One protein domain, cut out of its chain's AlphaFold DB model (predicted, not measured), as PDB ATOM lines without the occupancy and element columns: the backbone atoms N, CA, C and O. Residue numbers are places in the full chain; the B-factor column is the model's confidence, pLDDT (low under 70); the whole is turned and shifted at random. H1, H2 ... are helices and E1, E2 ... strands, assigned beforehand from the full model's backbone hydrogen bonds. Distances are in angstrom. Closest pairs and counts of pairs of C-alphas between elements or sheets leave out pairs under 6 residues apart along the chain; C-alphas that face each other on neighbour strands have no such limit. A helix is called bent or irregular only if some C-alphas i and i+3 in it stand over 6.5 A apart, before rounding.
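AT A GLANCE: This is residues 5 to 88 of the 91 residues of the protein "DNA-directed RNA polymerase subunit E" of uncultured archaeon (UniProt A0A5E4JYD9). A long strand hairpin, E3 and E4, makes one end of a drawn-out, loose model, and a tail with the helix H2 makes the other. Between these ends lies the short helix H1, and a smaller hairpin, E1 and E2, lies off to one side of the long axis; residues 78 to 88, of which 78 to 86 belong to H2, stick out free. The printed part has 84 residues, with four named strands and then two named helices in the order E1, E2, E3, E4, H1, H2; each hairpin is its own antiparallel sheet of two strands. The class is mixed, helices and strands, though under half of the residues are in named elements. The whole is loose, with a radius of gyration of the C-alphas of 16.9 A and spans of 58 by 28 by 23 A.

IN THESE COORDINATES: Find C-alpha 12 at (449.426, 321.377, 427.622), where E1 begins; it holds residues 12 to 14. Next comes E2, residues 20 to 22. Go on to C-alpha 38 at (458.454, 313.347, 442.177), from which E3 runs 14.9 A over residues 38 to 43. E4, residues 51 to 55, measures 13.3 A. H1, residues 64 to 71, measures 10.4 A. H2, residues 77 to 86, runs 15.0 A and ends at C-alpha 86 at (437.522, 285.834, 421.870); it is neither bent nor irregular, but only just: C-alphas 77 and 80 are 6.1 A apart.

HOW THE PARTS SIT: Look first at the hairpin E1 and E2, antiparallel at 151 degrees, where C-alphas 12 and 22 face each other at 4.5 A. N 13 and O 21 are within hydrogen-bond range at 2.8 A. Residues 20 to 21 of E2 also pair antiparallel with residues 28 to 29. In the hairpin E3 and E4, antiparallel at 158 degrees, C-alphas 39 and 54 face each other at 4.6 A. There N 53 and O 41 are 2.8 A apart and N 38 and O 55 2.9 A, both within hydrogen-bond range. Beyond E4, find residues 62 to 63 paired antiparallel with residues 35 to 36. Among the pairs that are apart are E1 and E3, E2 and H1, E3 and H1, and H1 and H2. In H1 every O i to N i+4 pair is within hydrogen-bond range; in H2 4 of 6 are.

THE WHOLE: The C-alphas of Lys 45 and Lys 88, the two farthest apart, are 59.0 A from each other. Without residues 78 to 88 the body spans 47 by 30 by 20 A. The printed part has no cut. The link from E2 to E3, residues 23 to 37, is long. Look to the B-factor column for confidence: the mean pLDDT of the printed part is 76.5, and residues 69 to 88 are under 70, with a mean of 44 in H2.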
ATOM      1  N   SER A   5     453.038 323.462 433.740       85.62
ATOM      2  CA  SER A   5     454.301 323.223 433.018       85.62
ATOM      3  C   SER A   5     455.166 322.090 433.588       85.62
ATOM      4  O   SER A   5     456.228 321.794 433.052       85.62
ATOM      5  N   GLN A   6     454.751 321.480 434.699       88.44
ATOM      6  CA  GLN A   6     455.412 320.341 435.341       88.44
ATOM      7  C   GLN A   6     454.626 319.033 435.149       88.44
ATOM      8  O   GLN A   6     455.016 318.013 435.714       88.44
ATOM      9  N   THR A   7     453.522 319.046 434.392       87.38
ATOM     10  CA  THR A   7     452.652 317.870 434.200       87.38
ATOM     11  C   THR A   7     453.126 316.938 433.086       87.38
ATOM     12  O   THR A   7     453.052 315.724 433.246       87.38
ATOM     13  N   MET A   8     453.624 317.481 431.976       85.62
ATOM     14  CA  MET A   8     454.145 316.722 430.836       85.62
ATOM     15  C   MET A   8     455.105 317.589 430.011       85.62
ATOM     16  O   MET A   8     455.089 318.815 430.129       85.62
ATOM     17  N   ASP A   9     455.956 316.952 429.208       85.25
ATOM     18  CA  ASP A   9     456.919 317.621 428.323       85.25
ATOM     19  C   ASP A   9     456.281 317.967 426.969       85.25
ATOM     20  O   ASP A   9     456.637 317.418 425.933       85.25
ATOM     21  N   ASP A  10     455.237 318.797 427.002       83.94
ATOM     22  CA  ASP A  10     454.396 319.086 425.838       83.94
ATOM     23  C   ASP A  10     453.673 320.432 426.005       83.94
ATOM     24  O   ASP A  10     453.593 320.991 427.104       83.94
ATOM     25  N   PHE A  11     453.087 320.938 424.924       83.00
ATOM     26  CA  PHE A  11     452.115 322.016 424.965       83.00
ATOM     27  C   PHE A  11     450.798 321.516 425.574       83.00
ATOM     28  O   PHE A  11     449.981 320.860 424.922       83.00
ATOM     29  N   VAL A  12     450.591 321.833 426.853       84.75
ATOM     30  CA  VAL A  12     449.426 321.377 427.622       84.75
ATOM     31  C   VAL A  12     448.274 322.366 427.503       84.75
ATOM     32  O   VAL A  12     448.406 323.538 427.850       84.75
ATOM     33  N   SER A  13     447.117 321.881 427.063       84.19
ATOM     34  CA  SER A  13     445.852 322.614 427.101       84.19
ATOM     35  C   SER A  13     445.024 322.184 428.308       84.19
ATOM     36  O   SER A  13     444.916 320.995 428.610       84.19
ATOM     37  N   PHE A  14     444.423 323.154 428.995       84.25
ATOM     38  CA  PHE A  14     443.454 322.898 430.059       84.25
ATOM     39  C   PHE A  14     442.037 323.070 429.515       84.25
ATOM     40  O   PHE A  14     441.681 324.144 429.027       84.25
ATOM     41  N   ALA A  15     441.232 322.016 429.598       85.25
ATOM     42  CA  ALA A  15     439.843 322.035 429.163       85.25
ATOM     43  C   ALA A  15     438.880 322.253 430.350       85.25
ATOM     44  O   ALA A  15     439.212 322.022 431.516       85.25
ATOM     45  N   LYS A  16     437.666 322.751 430.063       81.50
ATOM     46  CA  LYS A  16     436.651 323.110 431.082       81.50
ATOM     47  C   LYS A  16     436.195 321.923 431.939       81.50
ATOM     48  O   LYS A  16     435.719 322.118 433.051       81.50
ATOM     49  N   ASP A  17     436.374 320.709 431.440       82.94
ATOM     50  CA  ASP A  17     436.107 319.434 432.105       82.94
ATOM     51  C   ASP A  17     437.194 319.032 433.123       82.94
ATOM     52  O   ASP A  17     437.161 317.920 433.645       82.94
ATOM     53  N   LYS A  18     438.136 319.934 433.446       84.06
ATOM     54  CA  LYS A  18     439.287 319.681 434.333       84.06
ATOM     55  C   LYS A  18     440.227 318.597 433.793       84.06
ATOM     56  O   LYS A  18     440.925 317.941 434.568       84.06
ATOM     57  N   THR A  19     440.264 318.435 432.472       86.00
ATOM     58  CA  THR A  19     441.205 317.556 431.778       86.00
ATOM     59  C   THR A  19     442.391 318.369 431.262       86.00
ATOM     60  O   THR A  19     442.228 319.463 430.717       86.00
ATOM     61  N   LEU A  20     443.595 317.823 431.420       87.62
ATOM     62  CA  LEU A  20     444.818 318.319 430.796       87.62
ATOM     63  C   LEU A  20     445.140 317.449 429.583       87.62
ATOM     64  O   LEU A  20     445.197 316.225 429.707       87.62
ATOM     65  N   SER A  21     445.361 318.063 428.425       87.50
ATOM     66  CA  SER A  21     445.717 317.363 427.189       87.50
ATOM     67  C   SER A  21     446.996 317.927 426.576       87.50
ATOM     68  O   SER A  21     447.130 319.138 426.405       87.50
ATOM     69  N   GLY A  22     447.941 317.047 426.252       87.62
ATOM     70  CA  GLY A  22     449.140 317.382 425.482       87.62
ATOM     71  C   GLY A  22     448.826 317.424 423.991       87.62
ATOM     72  O   GLY A  22     448.143 316.529 423.475       87.62
ATOM     73  N   ARG A  23     449.286 318.469 423.303       84.25
ATOM     74  CA  ARG A  23     449.008 318.680 421.879       84.25
ATOM     75  C   ARG A  23     449.801 317.721 420.992       84.25
ATOM     76  O   ARG A  23     449.217 317.162 420.064       84.25
ATOM     77  N   ASP A  24     451.077 317.502 421.293       83.75
ATOM     78  CA  ASP A  24     451.980 316.699 420.462       83.75
ATOM     79  C   ASP A  24     451.949 315.207 420.843       83.75
ATOM     80  O   ASP A  24     451.882 314.323 419.989       83.75
ATOM     81  N   SER A  25     451.881 314.910 422.138       79.06
ATOM     82  CA  SER A  25     451.912 313.562 422.716       79.06
ATOM     83  C   SER A  25     450.539 312.890 422.749       79.06
ATOM     84  O   SER A  25     450.451 311.699 423.053       79.06
ATOM     85  N   LYS A  26     449.450 313.650 422.532       81.31
ATOM     86  CA  LYS A  26     448.043 313.221 422.725       81.31
ATOM     87  C   LYS A  26     447.769 312.573 424.094       81.31
ATOM     88  O   LYS A  26     446.790 311.846 424.272       81.31
ATOM     89  N   ARG A  27     448.632 312.838 425.076       84.56
ATOM     90  CA  ARG A  27     448.530 312.342 426.449       84.56
ATOM     91  C   ARG A  27     447.443 313.133 427.176       84.56
ATOM     92  O   ARG A  27     447.377 314.352 427.046       84.56
ATOM     93  N   THR A  28     446.584 312.447 427.929       86.56
ATOM     94  CA  THR A  28     445.490 313.082 428.682       86.56
ATOM     95  C   THR A  28     445.543 312.713 430.161       86.56
ATOM     96  O   THR A  28     445.823 311.569 430.515       86.56
ATOM     97  N   LEU A  29     445.299 313.703 431.020       86.69
ATOM     98  CA  LEU A  29     445.250 313.591 432.478       86.69
ATOM     99  C   LEU A  29     443.908 314.121 432.970       86.69
ATOM    100  O   LEU A  29     443.542 315.259 432.670       86.69
ATOM    101  N   ARG A  30     443.191 313.309 433.742       88.38
ATOM    102  CA  ARG A  30     441.902 313.652 434.344       88.38
ATOM    103  C   ARG A  30     441.979 313.616 435.861       88.38
ATOM    104  O   ARG A  30     442.828 312.958 436.461       88.38
ATOM    105  N   VAL A  31     441.048 314.319 436.497       85.69
ATOM    106  CA  VAL A  31     440.875 314.249 437.950       85.69
ATOM    107  C   VAL A  31     440.446 312.827 438.329       85.69
ATOM    108  O   VAL A  31     439.441 312.338 437.824       85.69
ATOM    109  N   GLY A  32     441.207 312.178 439.215       85.56
ATOM    110  CA  GLY A  32     440.980 310.790 439.645       85.56
ATOM    111  C   GLY A  32     441.962 309.775 439.052       85.56
ATOM    112  O   GLY A  32     442.002 308.639 439.515       85.56
ATOM    113  N   ASP A  33     442.790 310.178 438.084       86.31
ATOM    114  CA  ASP A  33     443.821 309.309 437.521       86.31
ATOM    115  C   ASP A  33     444.960 309.042 438.522       86.31
ATOM    116  O   ASP A  33     445.501 309.957 439.152       86.31
ATOM    117  N   GLY A  34     445.382 307.779 438.625       87.00
ATOM    118  CA  GLY A  34     446.572 307.395 439.382       87.00
ATOM    119  C   GLY A  34     447.849 307.873 438.686       87.00
ATOM    120  O   GLY A  34     448.118 307.515 437.536       87.00
ATOM    121  N   CYS A  35     448.643 308.681 439.388       89.12
ATOM    122  CA  CYS A  35     449.847 309.317 438.855       89.12
ATOM    123  C   CYS A  35     451.068 308.987 439.720       89.12
ATOM    124  O   CYS A  35     450.985 309.013 440.948       89.12
ATOM    125  N   ARG A  36     452.224 308.771 439.087       89.06
ATOM    126  CA  ARG A  36     453.531 308.782 439.751       89.06
ATOM    127  C   ARG A  36     454.185 310.142 439.508       89.06
ATOM    128  O   ARG A  36     454.364 310.555 438.363       89.06
ATOM    129  N   ALA A  37     454.543 310.829 440.587       90.94
ATOM    130  CA  ALA A  37     455.187 312.139 440.555       90.94
ATOM    131  C   ALA A  37     456.372 312.174 441.526       90.94
ATOM    132  O   ALA A  37     456.438 311.388 442.472       90.94
ATOM    133  N   ARG A  38     457.295 313.114 441.310       90.62
ATOM    134  CA  ARG A  38     458.454 313.347 442.177       90.62
ATOM    135  C   ARG A  38     458.298 314.652 442.944       90.62
ATOM    136  O   ARG A  38     457.867 315.661 442.387       90.62
ATOM    137  N   VAL A  39     458.696 314.640 444.213       91.81
ATOM    138  CA  VAL A  39     458.787 315.844 445.046       91.81
ATOM    139  C   VAL A  39     460.033 316.636 444.658       91.81
ATOM    140  O   VAL A  39     461.135 316.096 444.667       91.81
ATOM    141  N   ILE A  40     459.848 317.910 444.308       91.62
ATOM    142  CA  ILE A  40     460.940 318.819 443.910       91.62
ATOM    143  C   ILE A  40     461.208 319.908 444.940       91.62
ATOM    144  O   ILE A  40     462.336 320.368 445.075       91.62
ATOM    145  N   ALA A  41     460.175 320.334 445.657       88.88
ATOM    146  CA  ALA A  41     460.272 321.401 446.630       88.88
ATOM    147  C   ALA A  41     459.302 321.116 447.764       88.88
ATOM    148  O   ALA A  41     458.166 320.700 447.533       88.88
ATOM    149  N   VAL A  42     459.741 321.373 448.987       89.75
ATOM    150  CA  VAL A  42     458.886 321.310 450.164       89.75
ATOM    151  C   VAL A  42     459.102 322.591 450.946       89.75
ATOM    152  O   VAL A  42     460.237 322.971 451.222       89.75
ATOM    153  N   SER A  43     458.016 323.285 451.263       85.75
ATOM    154  CA  SER A  43     458.049 324.494 452.075       85.75
ATOM    155  C   SER A  43     457.115 324.333 453.266       85.75
ATOM    156  O   SER A  43     455.910 324.142 453.101       85.75
ATOM    157  N   PHE A  44     457.688 324.434 454.463       86.75
ATOM    158  CA  PHE A  44     457.002 324.304 455.752       86.75
ATOM    159  C   PHE A  44     456.746 325.665 456.410       86.75
ATOM    160  O   PHE A  44     456.833 325.798 457.625       86.75
ATOM    161  N   LYS A  45     456.478 326.707 455.612       77.81
ATOM    162  CA  LYS A  45     456.271 328.064 456.142       77.81
ATOM    163  C   LYS A  45     455.059 328.149 457.084       77.81
ATOM    164  O   LYS A  45     455.115 328.876 458.066       77.81
ATOM    165  N   ASP A  46     454.030 327.352 456.812       80.88
ATOM    166  CA  ASP A  46     452.875 327.132 457.679       80.88
ATOM    167  C   ASP A  46     452.808 325.639 458.022       80.88
ATOM    168  O   ASP A  46     452.666 324.798 457.130       80.88
ATOM    169  N   VAL A  47     452.910 325.295 459.310       78.12
ATOM    170  CA  VAL A  47     452.907 323.895 459.789       78.12
ATOM    171  C   VAL A  47     451.583 323.193 459.464       78.12
ATOM    172  O   VAL A  47     451.553 321.989 459.223       78.12
ATOM    173  N   THR A  48     450.491 323.953 459.396       83.06
ATOM    174  CA  THR A  48     449.149 323.462 459.066       83.06
ATOM    175  C   THR A  48     448.918 323.259 457.569       83.06
ATOM    176  O   THR A  48     447.997 322.531 457.207       83.06
ATOM    177  N   ASN A  49     449.722 323.866 456.685       80.94
ATOM    178  CA  ASN A  49     449.546 323.733 455.237       80.94
ATOM    179  C   ASN A  49     450.890 323.716 454.484       80.94
ATOM    180  O   ASN A  49     451.239 324.684 453.793       80.94
ATOM    181  N   PRO A  50     451.660 322.617 454.591       84.12
ATOM    182  CA  PRO A  50     452.929 322.487 453.892       84.12
ATOM    183  C   PRO A  50     452.724 322.535 452.372       84.12
ATOM    184  O   PRO A  50     451.954 321.769 451.787       84.12
ATOM    185  N   LYS A  51     453.453 323.428 451.698       87.88
ATOM    186  CA  LYS A  51     453.427 323.532 450.236       87.88
ATOM    187  C   LYS A  51     454.417 322.539 449.649       87.88
ATOM    188  O   LYS A  51     455.627 322.749 449.693       87.88
ATOM    189  N   ILE A  52     453.883 321.470 449.072       90.25
ATOM    190  CA  ILE A  52     454.669 320.443 448.384       90.25
ATOM    191  C   ILE A  52     454.599 320.706 446.879       90.25
ATOM    192  O   ILE A  52     453.529 320.602 446.273       90.25
ATOM    193  N   GLY A  53     455.729 321.055 446.277       91.38
ATOM    194  CA  GLY A  53     455.918 321.132 444.834       91.38
ATOM    195  C   GLY A  53     456.233 319.752 444.262       91.38
ATOM    196  O   GLY A  53     457.160 319.078 444.714       91.38
ATOM    197  N   LEU A  54     455.461 319.340 443.262       92.25
ATOM    198  CA  LEU A  54     455.566 318.041 442.601       92.25
ATOM    199  C   LEU A  54     455.821 318.233 441.093       92.25
ATOM    200  O   LEU A  54     455.364 319.220 440.514       92.25
ATOM    201  N   THR A  55     456.507 317.280 440.454       92.38
ATOM    202  CA  THR A  55     456.734 317.237 438.995       92.38
ATOM    203  C   THR A  55     456.473 315.851 438.405       92.38
ATOM    204  O   THR A  55     456.644 314.833 439.079       92.38
ATOM    205  N   MET A  56     456.079 315.824 437.133       89.69
ATOM    206  CA  MET A  56     455.871 314.636 436.300       89.69
ATOM    207  C   MET A  56     456.646 314.715 434.968       89.69
ATOM    208  O   MET A  56     456.504 313.835 434.132       89.69
ATOM    209  N   ARG A  57     457.492 315.737 434.762       87.50
ATOM    210  CA  ARG A  57     458.247 315.966 433.508       87.50
ATOM    211  C   ARG A  57     459.576 315.190 433.431       87.50
ATOM    212  O   ARG A  57     460.494 315.593 432.729       87.50
ATOM    213  N   GLN A  58     459.732 314.127 434.212       86.25
ATOM    214  CA  GLN A  58     460.937 313.287 434.190       86.25
ATOM    215  C   GLN A  58     460.584 311.914 433.605       86.25
ATOM    216  O   GLN A  58     459.442 311.479 433.769       86.25
ATOM    217  N   PRO A  59     461.533 311.225 432.946       83.62
ATOM    218  CA  PRO A  59     461.294 309.883 432.420       83.62
ATOM    219  C   PRO A  59     460.840 308.926 433.533       83.62
ATOM    220  O   PRO A  59     461.336 308.996 434.659       83.62
ATOM    221  N   GLY A  60     459.871 308.057 433.229       81.62
ATOM    222  CA  GLY A  60     459.285 307.116 434.197       81.62
ATOM    223  C   GLY A  60     458.318 307.739 435.221       81.62
ATOM    224  O   GLY A  60     457.863 307.052 436.141       81.62
ATOM    225  N   LEU A  61     457.986 309.027 435.080       86.50
ATOM    226  CA  LEU A  61     456.909 309.697 435.812       86.50
ATOM    227  C   LEU A  61     455.745 310.001 434.871       86.50
ATOM    228  O   LEU A  61     455.907 310.083 433.656       86.50
ATOM    229  N   GLY A  62     454.553 310.176 435.432       85.50
ATOM    230  CA  GLY A  62     453.365 310.328 434.611       85.50
ATOM    231  C   GLY A  62     452.149 309.616 435.169       85.50
ATOM    232  O   GLY A  62     452.136 309.106 436.292       85.50
ATOM    233  N   LYS A  63     451.106 309.573 434.348       87.00
ATOM    234  CA  LYS A  63     449.991 308.662 434.570       87.00
ATOM    235  C   LYS A  63     450.506 307.219 434.551       87.00
ATOM    236  O   LYS A  63     451.383 306.899 433.750       87.00
ATOM    237  N   LEU A  64     449.946 306.348 435.390       83.06
ATOM    238  CA  LEU A  64     450.335 304.929 435.447       83.06
ATOM    239  C   LEU A  64     450.291 304.247 434.069       83.06
ATOM    240  O   LEU A  64     451.175 303.461 433.746       83.06
ATOM    241  N   GLU A  65     449.319 304.615 433.229       81.69
ATOM    242  CA  GLU A  65     449.201 304.112 431.854       81.69
ATOM    243  C   GLU A  65     450.392 304.500 430.962       81.69
ATOM    244  O   GLU A  65     450.797 303.723 430.103       81.69
ATOM    245  N   TRP A  66     450.981 305.685 431.156       81.94
ATOM    246  CA  TRP A  66     452.127 306.140 430.357       81.94
ATOM    247  C   TRP A  66     453.392 305.388 430.747       81.94
ATOM    248  O   TRP A  66     454.162 304.973 429.889       81.94
ATOM    249  N   ILE A  67     453.562 305.171 432.047       77.12
ATOM    250  CA  ILE A  67     454.715 304.473 432.609       77.12
ATOM    251  C   ILE A  67     454.682 302.999 432.202       77.12
ATOM    252  O   ILE A  67     455.693 302.472 431.760       77.12
ATOM    253  N   ALA A  68     453.514 302.354 432.250       73.62
ATOM    254  CA  ALA A  68     453.352 300.983 431.773       73.62
ATOM    255  C   ALA A  68     453.668 300.839 430.271       73.62
ATOM    256  O   ALA A  68     454.212 299.819 429.854       73.62
ATOM    257  N   ALA A  69     453.358 301.856 429.460       68.19
ATOM    258  CA  ALA A  69     453.705 301.867 428.041       68.19
ATOM    259  C   ALA A  69     455.214 302.072 427.787       68.19
ATOM    260  O   ALA A  69     455.723 301.564 426.792       68.19
ATOM    261  N   GLU A  70     455.921 302.790 428.669       66.62
ATOM    262  CA  GLU A  70     457.371 303.035 428.576       66.62
ATOM    263  C   GLU A  70     458.219 301.901 429.197       66.62
ATOM    264  O   GLU A  70     459.290 301.594 428.682       66.62
ATOM    265  N   GLU A  71     457.742 301.244 430.263       58.94
ATOM    266  CA  GLU A  71     458.449 300.158 430.971       58.94
ATOM    267  C   GLU A  71     458.182 298.754 430.399       58.94
ATOM    268  O   GLU A  71     458.821 297.795 430.827       58.94
ATOM    269  N   ALA A  72     457.264 298.588 429.442       45.97
ATOM    270  CA  ALA A  72     456.991 297.284 428.845       45.97
ATOM    271  C   ALA A  72     457.852 297.015 427.594       45.97
ATOM    272  O   ALA A  72     457.483 297.436 426.492       45.97
ATOM    273  N   PRO A  73     458.908 296.182 427.675       48.34
ATOM    274  CA  PRO A  73     459.290 295.369 426.537       48.34
ATOM    275  C   PRO A  73     458.201 294.296 426.306       48.34
ATOM    276  O   PRO A  73     458.052 293.336 427.055       48.34
ATOM    277  N   VAL A  74     457.427 294.453 425.229       47.88
ATOM    278  CA  VAL A  74     456.801 293.368 424.431       47.88
ATOM    279  C   VAL A  74     455.632 292.537 425.033       47.88
ATOM    280  O   VAL A  74     454.904 291.924 424.254       47.88
ATOM    281  N   ALA A  75     455.333 292.514 426.338       44.81
ATOM    282  CA  ALA A  75     454.373 291.516 426.870       44.81
ATOM    283  C   ALA A  75     452.872 291.917 426.907       44.81
ATOM    284  O   ALA A  75     452.016 291.090 426.592       44.81
ATOM    285  N   ALA A  76     452.509 293.162 427.233       43.22
ATOM    286  CA  ALA A  76     451.109 293.493 427.569       43.22
ATOM    287  C   ALA A  76     450.178 293.752 426.362       43.22
ATOM    288  O   ALA A  76     448.956 293.689 426.489       43.22
ATOM    289  N   GLN A  77     450.719 293.969 425.154       43.66
ATOM    290  CA  GLN A  77     449.882 294.128 423.949       43.66
ATOM    291  C   GLN A  77     449.207 292.818 423.502       43.66
ATOM    292  O   GLN A  77     448.323 292.850 422.640       43.66
ATOM    293  N   LYS A  78     449.603 291.665 424.063       43.06
ATOM    294  CA  LYS A  78     448.961 290.378 423.767       43.06
ATOM    295  C   LYS A  78     447.695 290.135 424.584       43.06
ATOM    296  O   LYS A  78     446.786 289.520 424.039       43.06
ATOM    297  N   GLU A  79     447.554 290.641 425.803       44.19
ATOM    298  CA  GLU A  79     446.387 290.283 426.626       44.19
ATOM    299  C   GLU A  79     445.126 291.051 426.198       44.19
ATOM    300  O   GLU A  79     444.099 290.430 425.915       44.19
ATOM    301  N   GLU A  80     445.218 292.361 425.935       46.59
ATOM    302  CA  GLU A  80     444.028 293.138 425.542       46.59
ATOM    303  C   GLU A  80     443.538 292.834 424.105       46.59
ATOM    304  O   GLU A  80     442.346 292.944 423.793       46.59
ATOM    305  N   LYS A  81     444.435 292.388 423.206       44.69
ATOM    306  CA  LYS A  81     444.053 291.923 421.855       44.69
ATOM    307  C   LYS A  81     443.448 290.516 421.853       44.69
ATOM    308  O   LYS A  81     442.679 290.214 420.938       44.69
ATOM    309  N   THR A  82     443.759 289.675 422.841       42.03
ATOM    310  CA  THR A  82     443.240 288.297 422.902       42.03
ATOM    311  C   THR A  82     441.823 288.269 423.482       42.03
ATOM    312  O   THR A  82     440.957 287.580 422.940       42.03
ATOM    313  N   GLU A  83     441.515 289.132 424.456       46.41
ATOM    314  CA  GLU A  83     440.154 289.258 425.005       46.41
ATOM    315  C   GLU A  83     439.149 289.874 424.014       46.41
ATOM    316  O   GLU A  83     438.007 289.415 423.906       46.41
ATOM    317  N   LYS A  84     439.570 290.860 423.204       45.66
ATOM    318  CA  LYS A  84     438.703 291.449 422.163       45.66
ATOM    319  C   LYS A  84     438.451 290.511 420.972       45.66
ATOM    320  O   LYS A  84     437.411 290.647 420.328       45.66
ATOM    321  N   LYS A  85     439.345 289.552 420.681       42.81
ATOM    322  CA  LYS A  85     439.122 288.536 419.632       42.81
ATOM    323  C   LYS A  85     438.208 287.400 420.102       42.81
ATOM    324  O   LYS A  85     437.268 287.072 419.385       42.81
ATOM    325  N   ALA A  86     438.375 286.899 421.327       43.62
ATOM    326  CA  ALA A  86     437.522 285.834 421.870       43.62
ATOM    327  C   ALA A  86     436.037 286.241 421.998       43.62
ATOM    328  O   ALA A  86     435.143 285.410 421.856       43.62
ATOM    329  N   LYS A  87     435.751 287.535 422.207       44.69
ATOM    330  CA  LYS A  87     434.372 288.047 422.310       44.69
ATOM    331  C   LYS A  87     433.686 288.288 420.957       44.69
ATOM    332  O   LYS A  87     432.474 288.483 420.932       44.69
ATOM    333  N   LYS A  88     434.436 288.286 419.846       41.59
ATOM    334  CA  LYS A  88     433.909 288.527 418.489       41.59
ATOM    335  C   LYS A  88     433.615 287.236 417.711       41.59
ATOM    336  O   LYS A  88     432.892 287.294 416.732       41.59
TER     337      LYS A  88